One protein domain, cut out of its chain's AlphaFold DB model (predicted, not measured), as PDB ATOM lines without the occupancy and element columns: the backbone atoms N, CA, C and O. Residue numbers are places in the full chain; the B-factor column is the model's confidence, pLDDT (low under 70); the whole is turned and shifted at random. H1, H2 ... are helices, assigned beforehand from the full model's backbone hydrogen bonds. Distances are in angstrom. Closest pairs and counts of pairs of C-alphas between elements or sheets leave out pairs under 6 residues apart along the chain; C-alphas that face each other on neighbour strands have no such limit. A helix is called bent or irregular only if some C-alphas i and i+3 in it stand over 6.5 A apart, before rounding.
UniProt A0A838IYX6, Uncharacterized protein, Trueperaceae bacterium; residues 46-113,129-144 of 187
ATOM      1  N   SER A  46       5.264 -51.447 -67.827       94.19
ATOM      2  CA  SER A  46       4.910 -50.048 -68.106       94.19
ATOM      3  C   SER A  46       6.097 -49.245 -68.653       94.19
ATOM      4  O   SER A  46       5.920 -48.380 -69.509       94.19
ATOM      5  N   ALA A  47       7.320 -49.553 -68.206       94.00
ATOM      6  CA  ALA A  47       8.541 -48.912 -68.690       94.00
ATOM      7  C   ALA A  47       8.817 -49.234 -70.169       94.00
ATOM      8  O   ALA A  47       9.085 -48.324 -70.954       94.00
ATOM      9  N   GLU A  48       8.696 -50.502 -70.566       94.31
ATOM     10  CA  GLU A  48       8.856 -50.936 -71.960       94.31
ATOM     11  C   GLU A  48       7.774 -50.340 -72.865       94.31
ATOM     12  O   GLU A  48       8.087 -49.825 -73.940       94.31
ATOM     13  N   ALA A  49       6.516 -50.333 -72.413       93.75
ATOM     14  CA  ALA A  49       5.404 -49.732 -73.149       93.75
ATOM     15  C   ALA A  49       5.619 -48.227 -73.380       93.75
ATOM     16  O   ALA A  49       5.473 -47.731 -74.500       93.75
ATOM     17  N   ASN A  50       6.039 -47.502 -72.338       94.31
ATOM     18  CA  ASN A  50       6.342 -46.072 -72.418       94.31
ATOM     19  C   ASN A  50       7.556 -45.788 -73.316       94.31
ATOM     20  O   ASN A  50       7.537 -44.827 -74.089       94.31
ATOM     21  N   ALA A  51       8.590 -46.632 -73.269       92.50
ATOM     22  CA  ALA A  51       9.742 -46.533 -74.161       92.50
ATOM     23  C   ALA A  51       9.350 -46.776 -75.628       92.50
ATOM     24  O   ALA A  51       9.769 -46.019 -76.509       92.50
ATOM     25  N   HIS A  52       8.497 -47.772 -75.894       91.62
ATOM     26  CA  HIS A  52       7.943 -48.046 -77.224       91.62
ATOM     27  C   HIS A  52       7.109 -46.871 -77.742       91.62
ATOM     28  O   HIS A  52       7.301 -46.421 -78.876       91.62
ATOM     29  N   TYR A  53       6.247 -46.296 -76.895       91.31
ATOM     30  CA  TYR A  53       5.506 -45.081 -77.228       91.31
ATOM     31  C   TYR A  53       6.455 -43.925 -77.565       91.31
ATOM     32  O   TYR A  53       6.353 -43.352 -78.650       91.31
ATOM     33  N   ALA A  54       7.436 -43.623 -76.710       89.44
ATOM     34  CA  ALA A  54       8.404 -42.551 -76.946       89.44
ATOM     35  C   ALA A  54       9.203 -42.755 -78.247       89.44
ATOM     36  O   ALA A  54       9.400 -41.808 -79.011       89.44
ATOM     37  N   ALA A  55       9.617 -43.987 -78.548       88.50
ATOM     38  CA  ALA A  55      10.287 -44.330 -79.798       88.50
ATOM     39  C   ALA A  55       9.377 -44.137 -81.024       88.50
ATOM     40  O   ALA A  55       9.841 -43.668 -82.064       88.50
ATOM     41  N   SER A  56       8.079 -44.429 -80.902       83.69
ATOM     42  CA  SER A  56       7.104 -44.211 -81.978       83.69
ATOM     43  C   SER A  56       6.859 -42.725 -82.275       83.69
ATOM     44  O   SER A  56       6.713 -42.352 -83.441       83.69
ATOM     45  N   GLN A  57       6.909 -41.870 -81.243       78.94
ATOM     46  CA  GLN A  57       6.794 -40.411 -81.368       78.94
ATOM     47  C   GLN A  57       8.049 -39.769 -81.970       78.94
ATOM     48  O   GLN A  57       7.981 -38.683 -82.539       78.94
ATOM     49  N   ARG A  58       9.206 -40.447 -81.929       68.00
ATOM     50  CA  ARG A  58      10.461 -39.969 -82.544       68.00
ATOM     51  C   ARG A  58      10.453 -40.001 -84.078       68.00
ATOM     52  O   ARG A  58      11.490 -39.781 -84.709       68.00
ATOM     53  N   ARG A  59       9.305 -40.248 -84.716       59.81
ATOM     54  CA  ARG A  59       9.168 -40.156 -86.170       59.81
ATOM     55  C   ARG A  59       9.303 -38.708 -86.642       59.81
ATOM     56  O   ARG A  59       8.368 -37.923 -86.574       59.81
ATOM     57  N   ARG A  60      10.525 -38.433 -87.119       53.75
ATOM     58  CA  ARG A  60      10.986 -37.406 -88.066       53.75
ATOM     59  C   ARG A  60       9.973 -36.293 -88.318       53.75
ATOM     60  O   ARG A  60       9.039 -36.473 -89.094       53.75
ATOM     61  N   PHE A  61      10.259 -35.112 -87.769       55.88
ATOM     62  CA  PHE A  61       9.768 -33.859 -88.336       55.88
ATOM     63  C   PHE A  61       9.842 -33.957 -89.861       55.88
ATOM     64  O   PHE A  61      10.916 -34.214 -90.397       55.88
ATOM     65  N   ALA A  62       8.720 -33.760 -90.554       58.97
ATOM     66  CA  ALA A  62       8.668 -33.759 -92.016       58.97
ATOM     67  C   ALA A  62       9.414 -32.558 -92.625       58.97
ATOM     68  O   ALA A  62       9.513 -32.438 -93.838       58.97
ATOM     69  N   LEU A  63       9.957 -31.665 -91.792       63.97
ATOM     70  CA  LEU A  63      10.657 -30.457 -92.210       63.97
ATOM     71  C   LEU A  63      11.828 -30.721 -93.170       63.97
ATOM     72  O   LEU A  63      11.872 -30.037 -94.183       63.97
ATOM     73  N   PRO A  64      12.739 -31.695 -92.964       62.41
ATOM     74  CA  PRO A  64      13.821 -31.951 -93.915       62.41
ATOM     75  C   PRO A  64      13.300 -32.460 -95.264       62.41
ATOM     76  O   PRO A  64      13.834 -32.090 -96.304       62.41
ATOM     77  N   GLU A  65      12.237 -33.272 -95.266       63.72
ATOM     78  CA  GLU A  65      11.631 -33.780 -96.503       63.72
ATOM     79  C   GLU A  65      10.832 -32.694 -97.236       63.72
ATOM     80  O   GLU A  65      10.935 -32.588 -98.455       63.72
ATOM     81  N   LEU A  66      10.106 -31.840 -96.511       65.75
ATOM     82  CA  LEU A  66       9.397 -30.678 -97.056       65.75
ATOM     83  C   LEU A  66      10.377 -29.631 -97.601       65.75
ATOM     84  O   LEU A  66      10.189 -29.135 -98.708       65.75
ATOM     85  N   VAL A  67      11.451 -29.333 -96.864       66.62
ATOM     86  CA  VAL A  67      12.531 -28.442 -97.315       66.62
ATOM     87  C   VAL A  67      13.228 -29.028 -98.542       66.62
ATOM     88  O   VAL A  67      13.472 -28.295 -99.498       66.62
ATOM     89  N   GLY A  68      13.500 -30.335 -98.557       65.25
ATOM     90  CA  GLY A  68      14.039 -31.033 -99.725       65.25
ATOM     91  C   GLY A  68      13.118 -30.923-100.942       65.25
ATOM     92  O   GLY A  68      13.564 -30.531-102.014       65.25
ATOM     93  N   LEU A  69      11.814 -31.156-100.773       67.88
ATOM     94  CA  LEU A  69      10.828 -31.087-101.857       67.88
ATOM     95  C   LEU A  69      10.684 -29.669-102.434       67.88
ATOM     96  O   LEU A  69      10.635 -29.497-103.648       67.88
ATOM     97  N   VAL A  70      10.680 -28.644-101.576       68.44
ATOM     98  CA  VAL A  70      10.667 -27.236-102.006       68.44
ATOM     99  C   VAL A  70      11.983 -26.842-102.677       68.44
ATOM    100  O   VAL A  70      11.986 -26.022-103.590       68.44
ATOM    101  N   ARG A  71      13.119 -27.398-102.250       66.31
ATOM    102  CA  ARG A  71      14.421 -27.090-102.847       66.31
ATOM    103  C   ARG A  71      14.601 -27.750-104.214       66.31
ATOM    104  O   ARG A  71      15.081 -27.074-105.128       66.31
ATOM    105  N   ASP A  72      14.224 -29.019-104.334       63.44
ATOM    106  CA  ASP A  72      14.597 -29.888-105.454       63.44
ATOM    107  C   ASP A  72      13.561 -29.889-106.591       63.44
ATOM    108  O   ASP A  72      13.912 -30.198-107.730       63.44
ATOM    109  N   ASP A  73      12.312 -29.486-106.332       72.81
ATOM    110  CA  ASP A  73      11.253 -29.451-107.345       72.81
ATOM    111  C   ASP A  73      10.986 -28.023-107.865       72.81
ATOM    112  O   ASP A  73      10.441 -27.146-107.184       72.81
ATOM    113  N   ALA A  74      11.365 -27.779-109.123       68.00
ATOM    114  CA  ALA A  74      11.186 -26.486-109.781       68.00
ATOM    115  C   ALA A  74       9.709 -26.091-109.960       68.00
ATOM    116  O   ALA A  74       9.391 -24.900-109.892       68.00
ATOM    117  N   ALA A  75       8.805 -27.059-110.138       71.31
ATOM    118  CA  ALA A  75       7.377 -26.803-110.298       71.31
ATOM    119  C   ALA A  75       6.734 -26.391-108.966       71.31
ATOM    120  O   ALA A  75       5.892 -25.488-108.933       71.31
ATOM    121  N   VAL A  76       7.174 -26.993-107.856       69.00
ATOM    122  CA  VAL A  76       6.743 -26.612-106.502       69.00
ATOM    123  C   VAL A  76       7.205 -25.192-106.168       69.00
ATOM    124  O   VAL A  76       6.390 -24.377-105.732       69.00
ATOM    125  N   ARG A  77       8.463 -24.834-106.470       66.94
ATOM    126  CA  ARG A  77       8.960 -23.451-106.304       66.94
ATOM    127  C   ARG A  77       8.162 -22.442-107.122       66.94
ATOM    128  O   ARG A  77       7.797 -21.392-106.604       66.94
ATOM    129  N   ALA A  78       7.847 -22.767-108.375       67.38
ATOM    130  CA  ALA A  78       7.065 -21.894-109.249       67.38
ATOM    131  C   ALA A  78       5.610 -21.715-108.774       67.38
ATOM    132  O   ALA A  78       4.979 -20.696-109.055       67.38
ATOM    133  N   ARG A  79       5.039 -22.693-108.060       67.00
ATOM    134  CA  ARG A  79       3.719 -22.556-107.419       67.00
ATOM    135  C   ARG A  79       3.790 -21.711-106.149       67.00
ATOM    136  O   ARG A  79       2.958 -20.829-105.991       67.00
ATOM    137  N   LEU A  80       4.805 -21.907-105.308       65.81
ATOM    138  CA  LEU A  80       4.987 -21.131-104.073       65.81
ATOM    139  C   LEU A  80       5.340 -19.662-104.340       65.81
ATOM    140  O   LEU A  80       4.848 -18.784-103.645       65.81
ATOM    141  N   ALA A  81       6.124 -19.378-105.385       64.12
ATOM    142  CA  ALA A  81       6.464 -18.013-105.791       64.12
ATOM    143  C   ALA A  81       5.263 -17.212-106.329       64.12
ATOM    144  O   ALA A  81       5.318 -15.986-106.373       64.12
ATOM    145  N   ARG A  82       4.176 -17.890-106.728       67.81
ATOM    146  CA  ARG A  82       2.913 -17.249-107.129       67.81
ATOM    147  C   ARG A  82       2.025 -16.890-105.938       67.81
ATOM    148  O   ARG A  82       1.119 -16.075-106.087       67.81
ATOM    149  N   THR A  83       2.296 -17.452-104.763       72.19
ATOM    150  CA  THR A  83       1.642 -17.060-103.515       72.19
ATOM    151  C   THR A  83       2.392 -15.856-102.949       72.19
ATOM    152  O   THR A  83       3.536 -15.977-102.513       72.19
ATOM    153  N   ARG A  84       1.757 -14.680-103.001       56.12
ATOM    154  CA  ARG A  84       2.363 -13.360-102.740       56.12
ATOM    155  C   ARG A  84       3.160 -13.298-101.427       56.12
ATOM    156  O   ARG A  84       4.267 -12.768-101.413       56.12
ATOM    157  N   ASP A  85       2.650 -13.935-100.376       59.72
ATOM    158  CA  ASP A  85       3.263 -13.931 -99.040       59.72
ATOM    159  C   ASP A  85       4.424 -14.933 -98.902       59.72
ATOM    160  O   ASP A  85       5.386 -14.710 -98.168       59.72
ATOM    161  N   VAL A  86       4.381 -16.035 -99.656       59.06
ATOM    162  CA  VAL A  86       5.380 -17.114 -99.579       59.06
ATOM    163  C   VAL A  86       6.583 -16.826-100.478       59.06
ATOM    164  O   VAL A  86       7.715 -17.150-100.119       59.06
ATOM    165  N   GLY A  87       6.363 -16.166-101.619       59.25
ATOM    166  CA  GLY A  87       7.432 -15.710-102.508       59.25
ATOM    167  C   GLY A  87       8.388 -14.735-101.817       59.25
ATOM    168  O   GLY A  87       9.603 -14.915-101.910       59.25
ATOM    169  N   ALA A  88       7.847 -13.777-101.056       61.28
ATOM    170  CA  ALA A  88       8.627 -12.807-100.287       61.28
ATOM    171  C   ALA A  88       9.472 -13.480 -99.189       61.28
ATOM    172  O   ALA A  88      10.674 -13.219 -99.073       61.28
ATOM    173  N   LEU A  89       8.874 -14.417 -98.443       58.50
ATOM    174  CA  LEU A  89       9.554 -15.193 -97.403       58.50
ATOM    175  C   LEU A  89      10.676 -16.076 -97.980       58.50
ATOM    176  O   LEU A  89      11.781 -16.116 -97.440       58.50
ATOM    177  N   TYR A  90      10.426 -16.741 -99.113       62.41
ATOM    178  CA  TYR A  90      11.434 -17.545 -99.808       62.41
ATOM    179  C   TYR A  90      12.595 -16.684-100.324       62.41
ATOM    180  O   TYR A  90      13.755 -17.053-100.134       62.41
ATOM    181  N   SER A  91      12.317 -15.524-100.930       60.69
ATOM    182  CA  SER A  91      13.366 -14.611-101.405       60.69
ATOM    183  C   SER A  91      14.209 -14.025-100.273       60.69
ATOM    184  O   SER A  91      15.412 -13.855-100.455       60.69
ATOM    185  N   ALA A  92      13.609 -13.783 -99.102       62.66
ATOM    186  CA  ALA A  92      14.305 -13.269 -97.924       62.66
ATOM    187  C   ALA A  92      15.190 -14.332 -97.246       62.66
ATOM    188  O   ALA A  92      16.281 -14.021 -96.774       62.66
ATOM    189  N   LEU A  93      14.762 -15.601 -97.233       57.84
ATOM    190  CA  LEU A  93      15.505 -16.706 -96.608       57.84
ATOM    191  C   LEU A  93      16.551 -17.356 -97.534       57.84
ATOM    192  O   LEU A  93      17.493 -17.989 -97.050       57.84
ATOM    193  N   LYS A  94      16.427 -17.185 -98.857       61.62
ATOM    194  CA  LYS A  94      17.375 -17.688 -99.867       61.62
ATOM    195  C   LYS A  94      18.841 -17.286 -99.610       61.62
ATOM    196  O   LYS A  94      19.674 -18.192 -99.644       61.62
ATOM    197  N   PRO A  95      19.190 -16.010 -99.327       58.25
ATOM    198  CA  PRO A  95      20.579 -15.621 -99.056       58.25
ATOM    199  C   PRO A  95      21.119 -16.184 -97.730       58.25
ATOM    200  O   PRO A  95      22.302 -16.518 -97.648       58.25
ATOM    201  N   LEU A  96      20.261 -16.361 -96.716       59.06
ATOM    202  CA  LEU A  96      20.634 -16.965 -95.431       59.06
ATOM    203  C   LEU A  96      20.967 -18.456 -95.575       59.06
ATOM    204  O   LEU A  96      21.978 -18.915 -95.051       59.06
ATOM    205  N   ALA A  97      20.176 -19.207 -96.345       56.91
ATOM    206  CA  ALA A  97      20.421 -20.631 -96.592       56.91
ATOM    207  C   ALA A  97      21.696 -20.914 -97.418       56.91
ATOM    208  O   ALA A  97      22.194 -22.040 -97.406       56.91
ATOM    209  N   SER A  98      22.229 -19.909 -98.126       54.34
ATOM    210  CA  SER A  98      23.482 -19.980 -98.895       54.34
ATOM    211  C   SER A  98      24.712 -19.433 -98.159       54.34
ATOM    212  O   SER A  98      25.794 -19.402 -98.741       54.34
ATOM    213  N   SER A  99      24.580 -19.000 -96.899       58.44
ATOM    214  CA  SER A  99      25.721 -18.515 -96.116       58.44
ATOM    215  C   SER A  99      26.689 -19.661 -95.771       58.44
ATOM    216  O   SER A  99      26.240 -20.721 -95.316       58.44
ATOM    217  N   PRO A 100      28.017 -19.468 -95.907       59.72
ATOM    218  CA  PRO A 100      29.023 -20.477 -95.557       59.72
ATOM    219  C   PRO A 100      28.971 -20.900 -94.077       59.72
ATOM    220  O   PRO A 100      29.394 -22.003 -93.744       59.72
ATOM    221  N   LEU A 101      28.383 -20.076 -93.202       60.66
ATOM    222  CA  LEU A 101      28.187 -20.384 -91.780       60.66
ATOM    223  C   LEU A 101      27.065 -21.407 -91.532       60.66
ATOM    224  O   LEU A 101      27.137 -22.190 -90.588       60.66
ATOM    225  N   LEU A 102      26.036 -21.433 -92.386       56.31
ATOM    226  CA  LEU A 102      24.901 -22.361 -92.283       56.31
ATOM    227  C   LEU A 102      25.050 -23.582 -93.206       56.31
ATOM    228  O   LEU A 102      24.322 -24.565 -93.050       56.31
ATOM    229  N   ALA A 103      26.040 -23.572 -94.103       57.62
ATOM    230  CA  ALA A 103      26.393 -24.679 -94.989       57.62
ATOM    231  C   ALA A 103      26.517 -26.059 -94.300       57.62
ATOM    232  O   ALA A 103      25.936 -27.010 -94.830       57.62
ATOM    233  N   PRO A 104      27.174 -26.229 -93.130       58.22
ATOM    234  CA  PRO A 104      27.260 -27.541 -92.477       58.22
ATOM    235  C   PRO A 104      25.911 -28.023 -91.914       58.22
ATOM    236  O   PRO A 104      25.632 -29.223 -91.888       58.22
ATOM    237  N   LEU A 105      25.041 -27.097 -91.507       55.75
ATOM    238  CA  LEU A 105      23.707 -27.381 -90.972       55.75
ATOM    239  C   LEU A 105      22.732 -27.755 -92.101       55.75
ATOM    240  O   LEU A 105      21.975 -28.717 -91.989       55.75
ATOM    241  N   VAL A 106      22.833 -27.064 -93.240       55.59
ATOM    242  CA  VAL A 106      22.090 -27.360 -94.474       55.59
ATOM    243  C   VAL A 106      22.577 -28.657 -95.131       55.59
ATOM    244  O   VAL A 106      21.763 -29.421 -95.647       55.59
ATOM    245  N   ALA A 107      23.878 -28.955 -95.082       59.34
ATOM    246  CA  ALA A 107      24.432 -30.218 -95.571       59.34
ATOM    247  C   ALA A 107      23.932 -31.423 -94.757       59.34
ATOM    248  O   ALA A 107      23.666 -32.473 -95.335       59.34
ATOM    249  N   ARG A 108      23.722 -31.258 -93.442       55.50
ATOM    250  CA  ARG A 108      23.101 -32.274 -92.568       55.50
ATOM    251  C   ARG A 108      21.610 -32.494 -92.833       55.50
ATOM    252  O   ARG A 108      21.093 -33.560 -92.519       55.50
ATOM    253  N   LEU A 109      20.930 -31.506 -93.411       50.62
ATOM    254  CA  LEU A 109      19.526 -31.595 -93.826       50.62
ATOM    255  C   LEU A 109      19.360 -32.137 -95.250       50.62
ATOM    256  O   LEU A 109      18.228 -32.331 -95.687       50.62
ATOM    257  N   ARG A 110      20.458 -32.386 -95.980       47.19
ATOM    258  CA  ARG A 110      20.420 -32.969 -97.323       47.19
ATOM    259  C   ARG A 110      19.932 -34.420 -97.210       47.19
ATOM    260  O   ARG A 110      20.654 -35.244 -96.643       47.19
ATOM    261  N   PRO A 111      18.733 -34.760 -97.712       47.19
ATOM    262  CA  PRO A 111      18.290 -36.142 -97.690       47.19
ATOM    263  C   PRO A 111      19.236 -36.983 -98.561       47.19
ATOM    264  O   PRO A 111      19.730 -36.489 -99.584       47.19
ATOM    265  N   PRO A 112      19.521 -38.241 -98.183       46.84
ATOM    266  CA  PRO A 112      20.249 -39.143 -99.061       46.84
ATOM    267  C   PRO A 112      19.480 -39.279-100.380       46.84
ATOM    268  O   PRO A 112      18.246 -39.237-100.395       46.84
ATOM    269  N   ALA A 113      20.216 -39.415-101.486       46.47
ATOM    270  CA  ALA A 113      19.639 -39.596-102.811       46.47
ATOM    271  C   ALA A 113      18.543 -40.673-102.755       46.47
ATOM    272  O   ALA A 113      18.790 -41.771-102.256       46.47
ATOM    273  N   ARG A 129       2.934 -55.455 -85.988       71.25
ATOM    274  CA  ARG A 129       3.400 -54.203 -85.386       71.25
ATOM    275  C   ARG A 129       2.507 -53.875 -84.193       71.25
ATOM    276  O   ARG A 129       1.330 -53.587 -84.380       71.25
ATOM    277  N   ILE A 130       3.080 -53.883 -82.992       80.31
ATOM    278  CA  ILE A 130       2.377 -53.463 -81.781       80.31
ATOM    279  C   ILE A 130       2.107 -51.961 -81.892       80.31
ATOM    280  O   ILE A 130       3.044 -51.157 -81.981       80.31
ATOM    281  N   SER A 131       0.830 -51.584 -81.895       85.38
ATOM    282  CA  SER A 131       0.425 -50.180 -81.866       85.38
ATOM    283  C   SER A 131       0.912 -49.523 -80.571       85.38
ATOM    284  O   SER A 131       0.697 -50.083 -79.496       85.38
ATOM    285  N   PRO A 132       1.575 -48.355 -80.635       89.56
ATOM    286  CA  PRO A 132       2.019 -47.663 -79.435       89.56
ATOM    287  C   PRO A 132       0.808 -47.200 -78.615       89.56
ATOM    288  O   PRO A 132      -0.068 -46.504 -79.127       89.56
ATOM    289  N   VAL A 133       0.776 -47.583 -77.339       91.19
ATOM    290  CA  VAL A 133      -0.268 -47.207 -76.373       91.19
ATOM    291  C   VAL A 133       0.171 -45.944 -75.636       91.19
ATOM    292  O   VAL A 133       1.337 -45.807 -75.272       91.19
ATOM    293  N   HIS A 134      -0.741 -44.992 -75.434       94.31
ATOM    294  CA  HIS A 134      -0.414 -43.736 -74.754       94.31
ATOM    295  C   HIS A 134      -0.077 -43.986 -73.266       94.31
ATOM    296  O   HIS A 134      -0.771 -44.785 -72.639       94.31
ATOM    297  N   PRO A 135       0.875 -43.262 -72.639       95.06
ATOM    298  CA  PRO A 135       1.275 -43.496 -71.243       95.06
ATOM    299  C   PRO A 135       0.117 -43.545 -70.237       95.06
ATOM    300  O   PRO A 135       0.007 -44.486 -69.467       95.06
ATOM    301  N   LYS A 136      -0.849 -42.620 -70.325       95.81
ATOM    302  CA  LYS A 136      -2.064 -42.660 -69.479       95.81
ATOM    303  C   LYS A 136      -2.887 -43.954 -69.609       95.81
ATOM    304  O   LYS A 136      -3.530 -44.366 -68.653       95.81
ATOM    305  N   GLN A 137      -2.916 -44.566 -70.794       94.56
ATOM    306  CA  GLN A 137      -3.580 -45.858 -70.990       94.56
ATOM    307  C   GLN A 137      -2.740 -46.996 -70.404       94.56
ATOM    308  O   GLN A 137      -3.309 -47.927 -69.851       94.56
ATOM    309  N   VAL A 138      -1.408 -46.906 -70.479       94.75
ATOM    310  CA  VAL A 138      -0.503 -47.846 -69.799       94.75
ATOM    311  C   VAL A 138      -0.736 -47.804 -68.290       94.75
ATOM    312  O   VAL A 138      -0.928 -48.855 -67.691       94.75
ATOM    313  N   ASP A 139      -0.811 -46.611 -67.695       95.12
ATOM    314  CA  ASP A 139      -1.086 -46.441 -66.262       95.12
ATOM    315  C   ASP A 139      -2.441 -47.049 -65.871       95.12
ATOM    316  O   ASP A 139      -2.552 -47.741 -64.862       95.12
ATOM    317  N   PHE A 140      -3.469 -46.846 -66.703       93.69
ATOM    318  CA  PHE A 140      -4.789 -47.445 -66.503       93.69
ATOM    319  C   PHE A 140      -4.763 -48.980 -66.572       93.69
ATOM    320  O   PHE A 140      -5.353 -49.643 -65.723       93.69
ATOM    321  N   LEU A 141      -4.075 -49.556 -67.562       92.88
ATOM    322  CA  LEU A 141      -3.964 -51.010 -67.720       92.88
ATOM    323  C   LEU A 141      -3.082 -51.655 -66.639       92.88
ATOM    324  O   LEU A 141      -3.282 -52.819 -66.304       92.88
ATOM    325  N   ALA A 142      -2.117 -50.910 -66.097       93.06
ATOM    326  CA  ALA A 142      -1.237 -51.358 -65.022       93.06
ATOM    327  C   ALA A 142      -1.883 -51.262 -63.630       93.06
ATOM    328  O   ALA A 142      -1.377 -51.863 -62.683       93.06
ATOM    329  N   ALA A 143      -2.977 -50.512 -63.479       92.75
ATOM    330  CA  ALA A 143      -3.654 -50.369 -62.200       92.75
ATOM    331  C   ALA A 143      -4.254 -51.707 -61.734       92.75
ATOM    332  O   ALA A 143      -5.050 -52.333 -62.427       92.75
ATOM    333  N   GLU A 144      -3.932 -52.113 -60.505       90.25
ATOM    334  CA  GLU A 144      -4.467 -53.335 -59.887       90.25
ATOM    335  C   GLU A 144      -5.788 -53.105 -59.134       90.25
ATOM    336  O   GLU A 144      -6.218 -53.936 -58.328       90.25
TER     337      GLU A 144
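What this domain is: This is residues 46 to 113 and 129 to 144 of the 187 residues of an uncharacterized protein of Trueperaceae bacterium (UniProt A0A838IYX6). This is a long, thin, open arrangement with two groups of helices at its opposite ends: at one end the longest helix, H4, lies across the long axis within a loose arc made by H2, H3, H4 and H5, and at the other end H1 and H6 lie side by side, running opposite ways. Between the two groups, H1 and H2 are joined by the bare stretch of residues 58 to 62, and the arc has few contacts within it. The printed part has 84 residues with six named helices, H1 to H6 in order along the chain, and no named strand; the class is all helix. The whole is extended, a rod spanning 60 by 29 by 23 A, with a radius of gyration of the C-alphas of 20.2 A.

How they stand to each other: H4, residues 84 to 97, touches no helix. H3, residues 74 to 80, is close to it but not clearly touching, at a steep tilt of 54 degrees, opposite ways; their closest C-alphas, those of Leu 80 and Val 86, are 6.0 A apart. H5, residues 103 to 108, is also close to H4 but not clearly touching, about perpendicular at 75 degrees, with the C-alphas of Ala 97 and Val 106 closest at 7.2 A. H2, residues 63 to 72, and H3 touch only at the corner by their link, at a steep tilt of 65 degrees, opposite ways; the C-alphas of Val 70 and Arg 77 come closest, at 6.0 A. H2 is apart from H4 and from H5. H1, residues 46 to 57, and H6, residues 135 to 142, touch at a shallow tilt of 26 degrees, opposite ways, and their closest C-alphas, those of Asn 50 and Pro 135, are 5.8 A apart. H1 and H6 are both apart from H2, H3, H4 and H5. Every O i to N i+4 pair is within hydrogen-bond range in H1, H2, H3, H5 and H6; in H4 it is 6 of 10.

Where its parts are: H4 measures 20.4 A from C-alpha 84 at (2.363, -13.360, -102.740) to C-alpha 97 at (20.421, -20.631, -96.592). It is irregular, but only just: C-alphas 92 and 95 are 6.8 A apart. H2 measures 13.8 A, and H1 measures 16.5 A, beginning with C-alpha 46 at (4.910, -50.048, -68.106). H3 measures 10.0 A and H5 8.6 A. H6 measures 10.3 A and ends with C-alpha 142 at (-1.237, -51.358, -65.022).

The domain as a whole: The two C-alphas farthest apart, those of Arg 82 and Glu 144, are 59.9 A apart. Residues 114 to 128 are cut out, and C-alphas 113 and 129 are 27.9 A apart across the cut, which lies in the link from H5 to H6. The links H1 to H2, H2 to H3, H3 to H4 and H4 to H5 are tight. Residues 99 to 104 stand free, as do residues 71 to 76, of which 74 to 76 belong to H3. The mean pLDDT of the printed part is 70.7; 53 residues are under 70, among them residues 58 to 72 and 84 to 113.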